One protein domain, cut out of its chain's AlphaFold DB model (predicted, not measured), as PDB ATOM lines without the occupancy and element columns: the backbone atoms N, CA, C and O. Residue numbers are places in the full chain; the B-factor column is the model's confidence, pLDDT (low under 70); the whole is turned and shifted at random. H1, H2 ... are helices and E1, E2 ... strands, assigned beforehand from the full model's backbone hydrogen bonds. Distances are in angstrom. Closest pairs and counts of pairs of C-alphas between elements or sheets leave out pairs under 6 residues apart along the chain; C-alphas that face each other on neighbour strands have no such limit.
ATOM      1  N   GLU A   2      36.240   1.298  57.500       60.16
ATOM      2  CA  GLU A   2      37.052   0.559  56.527       60.16
ATOM      3  C   GLU A   2      36.251   0.202  55.260       60.16
ATOM      4  O   GLU A   2      36.809  -0.325  54.311       60.16
ATOM      5  N   ASP A   3      34.979   0.608  55.187       83.56
ATOM      6  CA  ASP A   3      34.049   0.138  54.151       83.56
ATOM      7  C   ASP A   3      33.951   1.054  52.919       83.56
ATOM      8  O   ASP A   3      33.132   0.812  52.033       83.56
ATOM      9  N   THR A   4      34.731   2.139  52.848       91.06
ATOM     10  CA  THR A   4      34.755   3.050  51.685       91.06
ATOM     11  C   THR A   4      35.616   2.482  50.568       91.06
ATOM     12  O   THR A   4      36.705   1.973  50.821       91.06
ATOM     13  N   VAL A   5      35.179   2.656  49.321       94.81
ATOM     14  CA  VAL A   5      36.003   2.303  48.163       94.81
ATOM     15  C   VAL A   5      37.337   3.062  48.167       94.81
ATOM     16  O   VAL A   5      37.433   4.194  48.642       94.81
ATOM     17  N   LEU A   6      38.379   2.457  47.597       94.44
ATOM     18  CA  LEU A   6      39.667   3.122  47.385       94.44
ATOM     19  C   LEU A   6      39.540   4.260  46.361       94.44
ATOM     20  O   LEU A   6      38.674   4.233  45.488       94.44
ATOM     21  N   TYR A   7      40.455   5.233  46.404       93.81
ATOM     22  CA  TYR A   7      40.432   6.370  45.472       93.81
ATOM     23  C   TYR A   7      40.456   5.943  43.995       93.81
ATOM     24  O   TYR A   7      39.727   6.510  43.188       93.81
ATOM     25  N   GLY A   8      41.228   4.906  43.651       93.94
ATOM     26  CA  GLY A   8      41.241   4.346  42.294       93.94
ATOM     27  C   GLY A   8      39.868   3.826  41.858       93.94
ATOM     28  O   GLY A   8      39.399   4.168  40.780       93.94
ATOM     29  N   HIS A   9      39.170   3.091  42.728       96.69
ATOM     30  CA  HIS A   9      37.802   2.634  42.462       96.69
ATOM     31  C   HIS A   9      36.822   3.805  42.314       96.69
ATOM     32  O   HIS A   9      35.954   3.770  41.450       96.69
ATOM     33  N   ALA A  10      36.964   4.854  43.132       95.69
ATOM     34  CA  ALA A  10      36.119   6.044  43.049       95.69
ATOM     35  C   ALA A  10      36.285   6.791  41.714       95.69
ATOM     36  O   ALA A  10      35.299   7.271  41.155       95.69
ATOM     37  N   LEU A  11      37.512   6.860  41.181       94.25
ATOM     38  CA  LEU A  11      37.777   7.422  39.853       94.25
ATOM     39  C   LEU A  11      37.075   6.615  38.758       94.25
ATOM     40  O   LEU A  11      36.342   7.194  37.963       94.25
ATOM     41  N   VAL A  12      37.212   5.288  38.789       95.75
ATOM     42  CA  VAL A  12      36.528   4.392  37.846       95.75
ATOM     43  C   VAL A  12      35.010   4.550  37.936       95.75
ATOM     44  O   VAL A  12      34.335   4.708  36.926       95.75
ATOM     45  N   LEU A  13      34.449   4.571  39.146       96.50
ATOM     46  CA  LEU A  13      33.018   4.802  39.354       96.50
ATOM     47  C   LEU A  13      32.566   6.137  38.748       96.50
ATOM     48  O   LEU A  13      31.528   6.183  38.088       96.50
ATOM     49  N   LYS A  14      33.343   7.212  38.927       94.62
ATOM     50  CA  LYS A  14      33.060   8.523  38.326       94.62
ATOM     51  C   LYS A  14      33.068   8.461  36.797       94.62
ATOM     52  O   LYS A  14      32.139   8.977  36.183       94.62
ATOM     53  N   GLU A  15      34.065   7.820  36.196       93.81
ATOM     54  CA  GLU A  15      34.162   7.633  34.738       93.81
ATOM     55  C   GLU A  15      32.990   6.815  34.183       93.81
ATOM     56  O   GLU A  15      32.438   7.142  33.135       93.81
ATOM     57  N   LEU A  16      32.535   5.812  34.935       94.88
ATOM     58  CA  LEU A  16      31.352   5.019  34.606       94.88
ATOM     59  C   LEU A  16      30.027   5.781  34.812       94.88
ATOM     60  O   LEU A  16      28.971   5.248  34.458       94.88
ATOM     61  N   GLY A  17      30.055   6.998  35.364       95.12
ATOM     62  CA  GLY A  17      28.884   7.855  35.555       95.12
ATOM     63  C   GLY A  17      28.179   7.694  36.902       95.12
ATOM     64  O   GLY A  17      26.986   7.968  36.992       95.12
ATOM     65  N   PHE A  18      28.873   7.230  37.946       95.88
ATOM     66  CA  PHE A  18      28.304   7.162  39.292       95.88
ATOM     67  C   PHE A  18      27.825   8.543  39.752       95.88
ATOM     68  O   PHE A  18      28.589   9.510  39.767       95.88
ATOM     69  N   ASP A  19      26.565   8.623  40.165       95.06
ATOM     70  CA  ASP A  19      25.859   9.880  40.409       95.06
ATOM     71  C   ASP A  19      25.125   9.933  41.756       95.06
ATOM     72  O   ASP A  19      24.426  10.905  42.051       95.06
ATOM     73  N   ARG A  20      25.286   8.910  42.603       95.00
ATOM     74  CA  ARG A  20      24.569   8.850  43.878       95.00
ATOM     75  C   ARG A  20      25.153   9.811  44.913       95.00
ATOM     76  O   ARG A  20      26.374   9.987  44.970       95.00
ATOM     77  N   PRO A  21      24.296  10.383  45.778       94.12
ATOM     78  CA  PRO A  21      24.748  11.139  46.934       94.12
ATOM     79  C   PRO A  21      25.630  10.301  47.859       94.12
ATOM     80  O   PRO A  21      25.301   9.153  48.148       94.12
ATOM     81  N   THR A  22      26.732  10.879  48.335       93.50
ATOM     82  CA  THR A  22      27.646  10.234  49.288       93.50
ATOM     83  C   THR A  22      28.054  11.219  50.378       93.50
ATOM     84  O   THR A  22      28.144  12.424  50.145       93.50
ATOM     85  N   GLU A  23      28.290  10.714  51.588       92.31
ATOM     86  CA  GLU A  23      28.728  11.536  52.727       92.31
ATOM     87  C   GLU A  23      30.216  11.925  52.633       92.31
ATOM     88  O   GLU A  23      30.665  12.918  53.212       92.31
ATOM     89  N   PHE A  24      31.002  11.140  51.893       93.25
ATOM     90  CA  PHE A  24      32.440  11.320  51.749       93.25
ATOM     91  C   PHE A  24      32.829  11.604  50.304       93.25
ATOM     92  O   PHE A  24      32.197  11.134  49.362       93.25
ATOM     93  N   TYR A  25      33.944  12.307  50.137       94.00
ATOM     94  CA  TYR A  25      34.593  12.496  48.847       94.00
ATOM     95  C   TYR A  25      36.113  12.475  48.989       94.00
ATOM     96  O   TYR A  25      36.677  12.775  50.047       94.00
ATOM     97  N   PHE A  26      36.776  12.131  47.894       94.00
ATOM     98  CA  PHE A  26      38.210  12.282  47.724       94.00
ATOM     99  C   PHE A  26      38.539  13.640  47.104       94.00
ATOM    100  O   PHE A  26      37.856  14.092  46.186       94.00
ATOM    101  N   THR A  27      39.608  14.278  47.581       91.81
ATOM    102  CA  THR A  27      40.149  15.518  47.010       91.81
ATOM    103  C   THR A  27      41.671  15.570  47.135       91.81
ATOM    104  O   THR A  27      42.254  15.009  48.064       91.81
ATOM    105  N   LYS A  28      42.317  16.260  46.193       89.25
ATOM    106  CA  LYS A  28      43.745  16.617  46.262       89.25
ATOM    107  C   LYS A  28      43.978  18.063  46.708       89.25
ATOM    108  O   LYS A  28      45.121  18.506  46.750       89.25
ATOM    109  N   GLU A  29      42.912  18.795  47.021       88.00
ATOM    110  CA  GLU A  29      42.995  20.141  47.587       88.00
ATOM    111  C   GLU A  29      43.827  20.117  48.869       88.00
ATOM    112  O   GLU A  29      43.524  19.359  49.794       88.00
ATOM    113  N   ASP A  30      44.900  20.908  48.881       87.06
ATOM    114  CA  ASP A  30      45.877  20.987  49.970       87.06
ATOM    115  C   ASP A  30      46.526  19.637  50.346       87.06
ATOM    116  O   ASP A  30      47.049  19.461  51.448       87.06
ATOM    117  N   ALA A  31      46.496  18.648  49.444       86.62
ATOM    118  CA  ALA A  31      47.191  17.378  49.622       86.62
ATOM    119  C   ALA A  31      48.613  17.445  49.039       86.62
ATOM    120  O   ALA A  31      48.819  18.015  47.961       86.62
ATOM    121  N   PRO A  32      49.613  16.807  49.680       89.69
ATOM    122  CA  PRO A  32      50.879  16.501  49.018       89.69
ATOM    123  C   PRO A  32      50.638  15.783  47.681       89.69
ATOM    124  O   PRO A  32      49.699  15.002  47.562       89.69
ATOM    125  N   LYS A  33      51.511  15.982  46.681       83.44
ATOM    126  CA  LYS A  33      51.325  15.429  45.316       83.44
ATOM    127  C   LYS A  33      51.049  13.917  45.271       83.44
ATOM    128  O   LYS A  33      50.371  13.454  44.358       83.44
ATOM    129  N   SER A  34      51.590  13.161  46.225       86.44
ATOM    130  CA  SER A  34      51.452  11.705  46.335       86.44
ATOM    131  C   SER A  34      50.271  11.247  47.196       86.44
ATOM    132  O   SER A  34      50.121  10.051  47.425       86.44
ATOM    133  N   MET A  35      49.456  12.168  47.710       89.06
ATOM    134  CA  MET A  35      48.372  11.874  48.641       89.06
ATOM    135  C   MET A  35      47.020  12.332  48.100       89.06
ATOM    136  O   MET A  35      46.906  13.162  47.198       89.06
ATOM    137  N   VAL A  36      45.976  11.757  48.686       91.62
ATOM    138  CA  VAL A  36      44.586  12.143  48.480       91.62
ATOM    139  C   VAL A  36      43.913  12.182  49.844       91.62
ATOM    140  O   VAL A  36      44.075  11.265  50.650       91.62
ATOM    141  N   TRP A  37      43.174  13.250  50.121       92.50
ATOM    142  CA  TRP A  37      42.380  13.353  51.335       92.50
ATOM    143  C   TRP A  37      41.000  12.755  51.108       92.50
ATOM    144  O   TRP A  37      40.381  13.000  50.074       92.50
ATOM    145  N   ARG A  38      40.492  12.025  52.103       92.31
ATOM    146  CA  ARG A  38      39.071  11.686  52.214       92.31
ATOM    147  C   ARG A  38      38.437  12.643  53.215       92.31
ATOM    148  O   ARG A  38      38.816  12.633  54.385       92.31
ATOM    149  N   LYS A  39      37.488  13.460  52.767       91.69
ATOM    150  CA  LYS A  39      36.777  14.437  53.602       91.69
ATOM    151  C   LYS A  39      35.297  14.061  53.690       91.69
ATOM    152  O   LYS A  39      34.747  13.481  52.758       91.69
ATOM    153  N   ARG A  40      34.674  14.377  54.827       91.00
ATOM    154  CA  ARG A  40      33.217  14.308  55.015       91.00
ATOM    155  C   ARG A  40      32.597  15.635  54.561       91.00
ATOM    156  O   ARG A  40      33.210  16.680  54.774       91.00
ATOM    157  N   ALA A  41      31.416  15.597  53.959       84.81
ATOM    158  CA  ALA A  41      30.621  16.768  53.591       84.81
ATOM    159  C   ALA A  41      29.120  16.454  53.695       84.81
ATOM    160  O   ALA A  41      28.727  15.410  54.212       84.81
ATOM    161  N   GLU A  42      28.285  17.379  53.221       87.75
ATOM    162  CA  GLU A  42      26.868  17.119  52.986       87.75
ATOM    163  C   GLU A  42      26.671  15.927  52.039       87.75
ATOM    164  O   GLU A  42      27.500  15.647  51.167       87.75
ATOM    165  N   VAL A  43      25.554  15.224  52.219       90.44
ATOM    166  CA  VAL A  43      25.197  14.053  51.417       90.44
ATOM    167  C   VAL A  43      24.711  14.517  50.045       90.44
ATOM    168  O   VAL A  43      23.537  14.821  49.854       90.44
ATOM    169  N   LEU A  44      25.632  14.581  49.086       90.88
ATOM    170  CA  LEU A  44      25.374  15.009  47.711       90.88
ATOM    171  C   LEU A  44      26.276  14.270  46.717       90.88
ATOM    172  O   LEU A  44      27.174  13.518  47.104       90.88
ATOM    173  N   ASN A  45      25.996  14.420  45.424       91.44
ATOM    174  CA  ASN A  45      26.861  13.888  44.378       91.44
ATOM    175  C   ASN A  45      28.071  14.816  44.186       91.44
ATOM    176  O   ASN A  45      27.953  15.880  43.582       91.44
ATOM    177  N   HIS A  46      29.246  14.395  44.658       89.94
ATOM    178  CA  HIS A  46      30.483  15.185  44.593       89.94
ATOM    179  C   HIS A  46      31.193  15.097  43.234       89.94
ATOM    180  O   HIS A  46      32.240  15.714  43.048       89.94
ATOM    181  N   ASN A  47      30.656  14.345  42.265       89.00
ATOM    182  CA  ASN A  47      31.258  14.214  40.936       89.00
ATOM    183  C   ASN A  47      30.962  15.406  40.004       89.00
ATOM    184  O   ASN A  47      31.663  15.548  39.001       89.00
ATOM    185  N   GLY A  48      29.968  16.244  40.332       71.50
ATOM    186  CA  GLY A  48      29.447  17.322  39.476       71.50
ATOM    187  C   GLY A  48      30.116  18.698  39.602       71.50
ATOM    188  O   GLY A  48      29.793  19.583  38.813       71.50
ATOM    189  N   ASP A  49      31.044  18.897  40.545       63.59
ATOM    190  CA  ASP A  49      31.691  20.199  40.783       63.59
ATOM    191  C   ASP A  49      32.723  20.528  39.682       63.59
ATOM    192  O   ASP A  49      33.935  20.368  39.847       63.59
ATOM    193  N   ALA A  50      32.245  21.003  38.532       52.94
ATOM    194  CA  ALA A  50      33.078  21.619  37.506       52.94
ATOM    195  C   ALA A  50      33.528  23.015  37.980       52.94
ATOM    196  O   ALA A  50      32.780  23.981  37.871       52.94
ATOM    197  N   GLY A  51      34.748  23.134  38.519       47.38
ATOM    198  CA  GLY A  51      35.384  24.442  38.773       47.38
ATOM    199  C   GLY A  51      36.112  24.615  40.109       47.38
ATOM    200  O   GLY A  51      36.794  25.618  40.294       47.38
ATOM    201  N   LEU A  52      36.020  23.647  41.018       55.97
ATOM    202  CA  LEU A  52      36.803  23.579  42.260       55.97
ATOM    203  C   LEU A  52      37.795  22.408  42.168       55.97
ATOM    204  O   LEU A  52      37.643  21.581  41.262       55.97
ATOM    205  N   PRO A  53      38.836  22.319  43.028       62.28
ATOM    206  CA  PRO A  53      39.751  21.182  42.988       62.28
ATOM    207  C   PRO A  53      38.948  19.874  42.941       62.28
ATOM    208  O   PRO A  53      38.001  19.711  43.716       62.28
ATOM    209  N   PRO A  54      39.260  18.981  41.984       76.06
ATOM    210  CA  PRO A  54      38.323  17.962  41.543       76.06
ATOM    211  C   PRO A  54      37.973  17.030  42.699       76.06
ATOM    212  O   PRO A  54      38.824  16.289  43.197       76.06
ATOM    213  N   LYS A  55      36.702  17.070  43.105       89.94
ATOM    214  CA  LYS A  55      36.130  16.118  44.050       89.94
ATOM    215  C   LYS A  55      35.701  14.850  43.314       89.94
ATOM    216  O   LYS A  55      35.368  14.859  42.119       89.94
ATOM    217  N   VAL A  56      35.749  13.744  44.045       93.69
ATOM    218  CA  VAL A  56      35.286  12.435  43.584       93.69
ATOM    219  C   VAL A  56      34.470  11.813  44.705       93.69
ATOM    220  O   VAL A  56      34.997  11.645  45.804       93.69
ATOM    221  N   SER A  57      33.203  11.491  44.450       95.00
ATOM    222  CA  SER A  57      32.332  10.810  45.418       95.00
ATOM    223  C   SER A  57      33.018   9.549  45.948       95.00
ATOM    224  O   SER A  57      33.573   8.772  45.172       95.00
ATOM    225  N   ALA A  58      32.990   9.344  47.262       95.38
ATOM    226  CA  ALA A  58      33.630   8.211  47.929       95.38
ATOM    227  C   ALA A  58      32.559   7.328  48.594       95.38
ATOM    228  O   ALA A  58      32.391   7.389  49.815       95.38
ATOM    229  N   PRO A  59      31.802   6.538  47.808       96.50
ATOM    230  CA  PRO A  59      30.800   5.633  48.354       96.50
ATOM    231  C   PRO A  59      31.443   4.509  49.170       96.50
ATOM    232  O   PRO A  59      32.618   4.165  49.014       96.50
ATOM    233  N   THR A  60      30.640   3.879  50.013       96.19
ATOM    234  CA  THR A  60      30.955   2.554  50.549       96.19
ATOM    235  C   THR A  60      31.001   1.507  49.437       96.19
ATOM    236  O   THR A  60      30.362   1.660  48.391       96.19
ATOM    237  N   PHE A  61      31.712   0.401  49.661       97.06
ATOM    238  CA  PHE A  61      31.655  -0.760  48.773       97.06
ATOM    239  C   PHE A  61      30.214  -1.249  48.581       97.06
ATOM    240  O   PHE A  61      29.843  -1.642  47.478       97.06
ATOM    241  N   TYR A  62      29.370  -1.155  49.614       96.31
ATOM    242  CA  TYR A  62      27.959  -1.528  49.526       96.31
ATOM    243  C   TYR A  62      27.154  -0.606  48.599       96.31
ATOM    244  O   TYR A  62      26.416  -1.080  47.732       96.31
ATOM    245  N   GLU A  63      27.308   0.713  48.734       97.00
ATOM    246  CA  GLU A  63      26.651   1.687  47.855       97.00
ATOM    247  C   GLU A  63      27.112   1.541  46.400       97.00
ATOM    248  O   GLU A  63      26.280   1.592  45.487       97.00
ATOM    249  N   ALA A  64      28.411   1.303  46.189       97.88
ATOM    250  CA  ALA A  64      28.982   1.026  44.876       97.88
ATOM    251  C   ALA A  64      28.407  -0.266  44.273       97.88
ATOM    252  O   ALA A  64      27.897  -0.234  43.156       97.88
ATOM    253  N   ALA A  65      28.400  -1.375  45.021       98.00
ATOM    254  CA  ALA A  65      27.830  -2.650  44.580       98.00
ATOM    255  C   ALA A  65      26.347  -2.525  44.214       98.00
ATOM    256  O   ALA A  65      25.897  -3.056  43.200       98.00
ATOM    257  N   LYS A  66      25.576  -1.791  45.025       98.12
ATOM    258  CA  LYS A  66      24.161  -1.531  44.750       98.12
ATOM    259  C   LYS A  66      23.985  -0.771  43.435       98.12
ATOM    260  O   LYS A  66      23.117  -1.129  42.646       98.12
ATOM    261  N   TRP A  67      24.786   0.268  43.199       98.38
ATOM    262  CA  TRP A  67      24.727   1.033  41.952       98.38
ATOM    263  C   TRP A  67      25.170   0.202  40.743       98.38
ATOM    264  O   TRP A  67      24.478   0.210  39.730       98.38
ATOM    265  N   LEU A  68      26.253  -0.573  40.859       98.31
ATOM    266  CA  LEU A  68      26.714  -1.482  39.802       98.31
ATOM    267  C   LEU A  68      25.618  -2.478  39.405       98.31
ATOM    268  O   LEU A  68      25.370  -2.683  38.219       98.31
ATOM    269  N   ARG A  69      24.897  -3.026  40.384       98.19
ATOM    270  CA  ARG A  69      23.789  -3.947  40.125       98.19
ATOM    271  C   ARG A  69      22.611  -3.265  39.441       98.19
ATOM    272  O   ARG A  69      22.085  -3.790  38.471       98.19
ATOM    273  N   GLU A  70      22.189  -2.113  39.952       98.12
ATOM    274  CA  GLU A  70      20.960  -1.439  39.507       98.12
ATOM    275  C   GLU A  70      21.134  -0.638  38.209       98.12
ATOM    276  O   GLU A  70      20.155  -0.413  37.506       98.12
ATOM    277  N   VAL A  71      22.354  -0.186  37.901       97.75
ATOM    278  CA  VAL A  71      22.634   0.727  36.776       97.75
ATOM    279  C   VAL A  71      23.555   0.100  35.732       97.75
ATOM    280  O   VAL A  71      23.461   0.442  34.556       97.75
ATOM    281  N   LYS A  72      24.453  -0.807  36.134       96.69
ATOM    282  CA  LYS A  72      25.419  -1.458  35.232       96.69
ATOM    283  C   LYS A  72      25.142  -2.942  34.998       96.69
ATOM    284  O   LYS A  72      25.910  -3.559  34.277       96.69
ATOM    285  N   ASN A  73      24.075  -3.508  35.572       97.25
ATOM    286  CA  ASN A  73      23.735  -4.931  35.473       97.25
ATOM    287  C   ASN A  73      24.852  -5.875  35.959       97.25
ATOM    288  O   ASN A  73      24.944  -7.003  35.494       97.25
ATOM    289  N   GLU A 111      33.423  -9.486  54.208       96.06
ATOM    290  CA  GLU A 111      33.688  -8.116  53.786       96.06
ATOM    291  C   GLU A 111      34.881  -8.033  52.822       96.06
ATOM    292  O   GLU A 111      34.813  -7.312  51.821       96.06
ATOM    293  N   ASP A 112      35.936  -8.819  53.056       95.31
ATOM    294  CA  ASP A 112      37.079  -8.912  52.138       95.31
ATOM    295  C   ASP A 112      36.660  -9.545  50.805       95.31
ATOM    296  O   ASP A 112      36.951  -8.993  49.745       95.31
ATOM    297  N   ALA A 113      35.902 -10.649  50.835       96.06
ATOM    298  CA  ALA A 113      35.375 -11.267  49.617       96.06
ATOM    299  C   ALA A 113      34.433 -10.319  48.857       96.06
ATOM    300  O   ALA A 113      34.498 -10.205  47.633       96.06
ATOM    301  N   PHE A 114      33.570  -9.601  49.579       96.62
ATOM    302  CA  PHE A 114      32.635  -8.644  49.001       96.62
ATOM    303  C   PHE A 114      33.360  -7.477  48.327       96.62
ATOM    304  O   PHE A 114      33.082  -7.161  47.168       96.62
ATOM    305  N   SER A 115      34.297  -6.841  49.032       96.44
ATOM    306  CA  SER A 115      35.065  -5.715  48.495       96.44
ATOM    307  C   SER A 115      35.938  -6.138  47.311       96.44
ATOM    308  O   SER A 115      35.956  -5.433  46.301       96.44
ATOM    309  N   ALA A 116      36.559  -7.322  47.369       95.62
ATOM    310  CA  ALA A 116      37.306  -7.900  46.255       95.62
ATOM    311  C   ALA A 116      36.419  -8.152  45.025       95.62
ATOM    312  O   ALA A 116      36.797  -7.791  43.911       95.62
ATOM    313  N   GLY A 117      35.204  -8.677  45.213       96.31
ATOM    314  CA  GLY A 117      34.257  -8.874  44.116       96.31
ATOM    315  C   GLY A 117      33.790  -7.566  43.475       96.31
ATOM    316  O   GLY A 117      33.711  -7.464  42.250       96.31
ATOM    317  N   VAL A 118      33.554  -6.519  44.273       97.25
ATOM    318  CA  VAL A 118      33.264  -5.175  43.741       97.25
ATOM    319  C   VAL A 118      34.455  -4.631  42.949       97.25
ATOM    320  O   VAL A 118      34.268  -4.109  41.849       97.25
ATOM    321  N   SER A 119      35.678  -4.783  43.464       96.06
ATOM    322  CA  SER A 119      36.902  -4.407  42.751       96.06
ATOM    323  C   SER A 119      37.045  -5.137  41.416       96.06
ATOM    324  O   SER A 119      37.343  -4.495  40.410       96.06
ATOM    325  N   ALA A 120      36.765  -6.440  41.375       95.44
ATOM    326  CA  ALA A 120      36.833  -7.238  40.154       95.44
ATOM    327  C   ALA A 120      35.860  -6.738  39.073       95.44
ATOM    328  O   ALA A 120      36.246  -6.620  37.908       95.44
ATOM    329  N   ILE A 121      34.628  -6.370  39.449       96.19
ATOM    330  CA  ILE A 121      33.657  -5.768  38.517       96.19
ATOM    331  C   ILE A 121      34.214  -4.465  37.932       96.19
ATOM    332  O   ILE A 121      34.178  -4.267  36.717       96.19
ATOM    333  N   LEU A 122      34.758  -3.581  38.775       96.38
ATOM    334  CA  LEU A 122      35.325  -2.305  38.324       96.38
ATOM    335  C   LEU A 122      36.517  -2.508  37.374       96.38
ATOM    336  O   LEU A 122      36.631  -1.804  36.370       96.38
ATOM    337  N   SER A 123      37.374  -3.496  37.639       93.94
ATOM    338  CA  SER A 123      38.471  -3.865  36.735       93.94
ATOM    339  C   SER A 123      37.975  -4.396  35.385       93.94
ATOM    340  O   SER A 123      38.534  -4.050  34.345       93.94
ATOM    341  N   LYS A 124      36.893  -5.185  35.353       92.12
ATOM    342  CA  LYS A 124      36.308  -5.650  34.084       92.12
ATOM    343  C   LYS A 124      35.719  -4.508  33.262       92.12
ATOM    344  O   LYS A 124      35.938  -4.446  32.058       92.12
ATOM    345  N   LEU A 125      35.020  -3.582  33.915       91.62
ATOM    346  CA  LEU A 125      34.388  -2.437  33.254       91.62
ATOM    347  C   LEU A 125      35.383  -1.389  32.726       91.62
ATOM    348  O   LEU A 125      34.974  -0.513  31.976       91.62
ATOM    349  N   THR A 126      36.662  -1.470  33.103       85.56
ATOM    350  CA  THR A 126      37.730  -0.578  32.612       85.56
ATOM    351  C   THR A 126      38.583  -1.183  31.498       85.56
ATOM    352  O   THR A 126      39.380  -0.470  30.897       85.56
ATOM    353  N   THR A 127      38.433  -2.483  31.219       69.88
ATOM    354  CA  THR A 127      39.243  -3.213  30.222       69.88
ATOM    355  C   THR A 127      38.519  -3.383  28.870       69.88
ATOM    356  O   THR A 127      39.087  -3.957  27.944       69.88
ATOM    357  N   ASN A 128      37.292  -2.864  28.735       47.72
ATOM    358  CA  ASN A 128      36.491  -2.853  27.500       47.72
ATOM    359  C   ASN A 128      36.408  -1.445  26.909       47.72
ATOM    360  O   ASN A 128      36.384  -1.342  25.662       47.72
TER     361      ASN A 128
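What this domain is: This is residues 2 to 73 and 111 to 128 of the 128 residues of an uncharacterized protein of Muribaculaceae bacterium Isolate-002 (NCI) (UniProt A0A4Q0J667). A strand hairpin, E1 and E2, makes one end, helix H1 lies in the middle, and helices H2 and H3 make the other end, H3 packing on both H1 and H2. The 90 printed residues hold, in order, H1, E1, E2, H2, H3, a mixed class with one antiparallel sheet. The whole is compact, radius of gyration of the C-alphas 12.8 A, spanning 34 by 25 by 24 A.

How they stand to each other: Start at H1, residues 7 to 15; residues 119 to 126 of H3, residues 111 to 126, touch it at a steep tilt of 45 degrees, closest at C-alphas 12 and 122, 6.8 A. Next find the antiparallel hairpin of E1, residues 22 to 27, and E2, residues 37 to 44; N 25 and O 39 are 3.0 A apart, within hydrogen-bond range. H2, residues 61 to 72, touches H3 with residues 61 to 65 alone, closest at C-alphas 61 and 115, 6.0 A. In H1, H2 and H3 every O i to N i+4 pair is within hydrogen-bond range.

Where its parts are: Find C-alpha 7 at (40.432, 6.370, 45.472), where H1 begins; E2 is 17.5 A long from first to last C-alpha, and H3, 22.8 A long, ends at C-alpha 126 at (37.730, -0.578, 32.612).

The domain as a whole: Residues 74 to 110 are not printed, a gap of 21.1 A between C-alphas 73 and 111. The link E2 to H2 is long. Residues 2, 49 to 53 and 127 to 128 have pLDDT under 70.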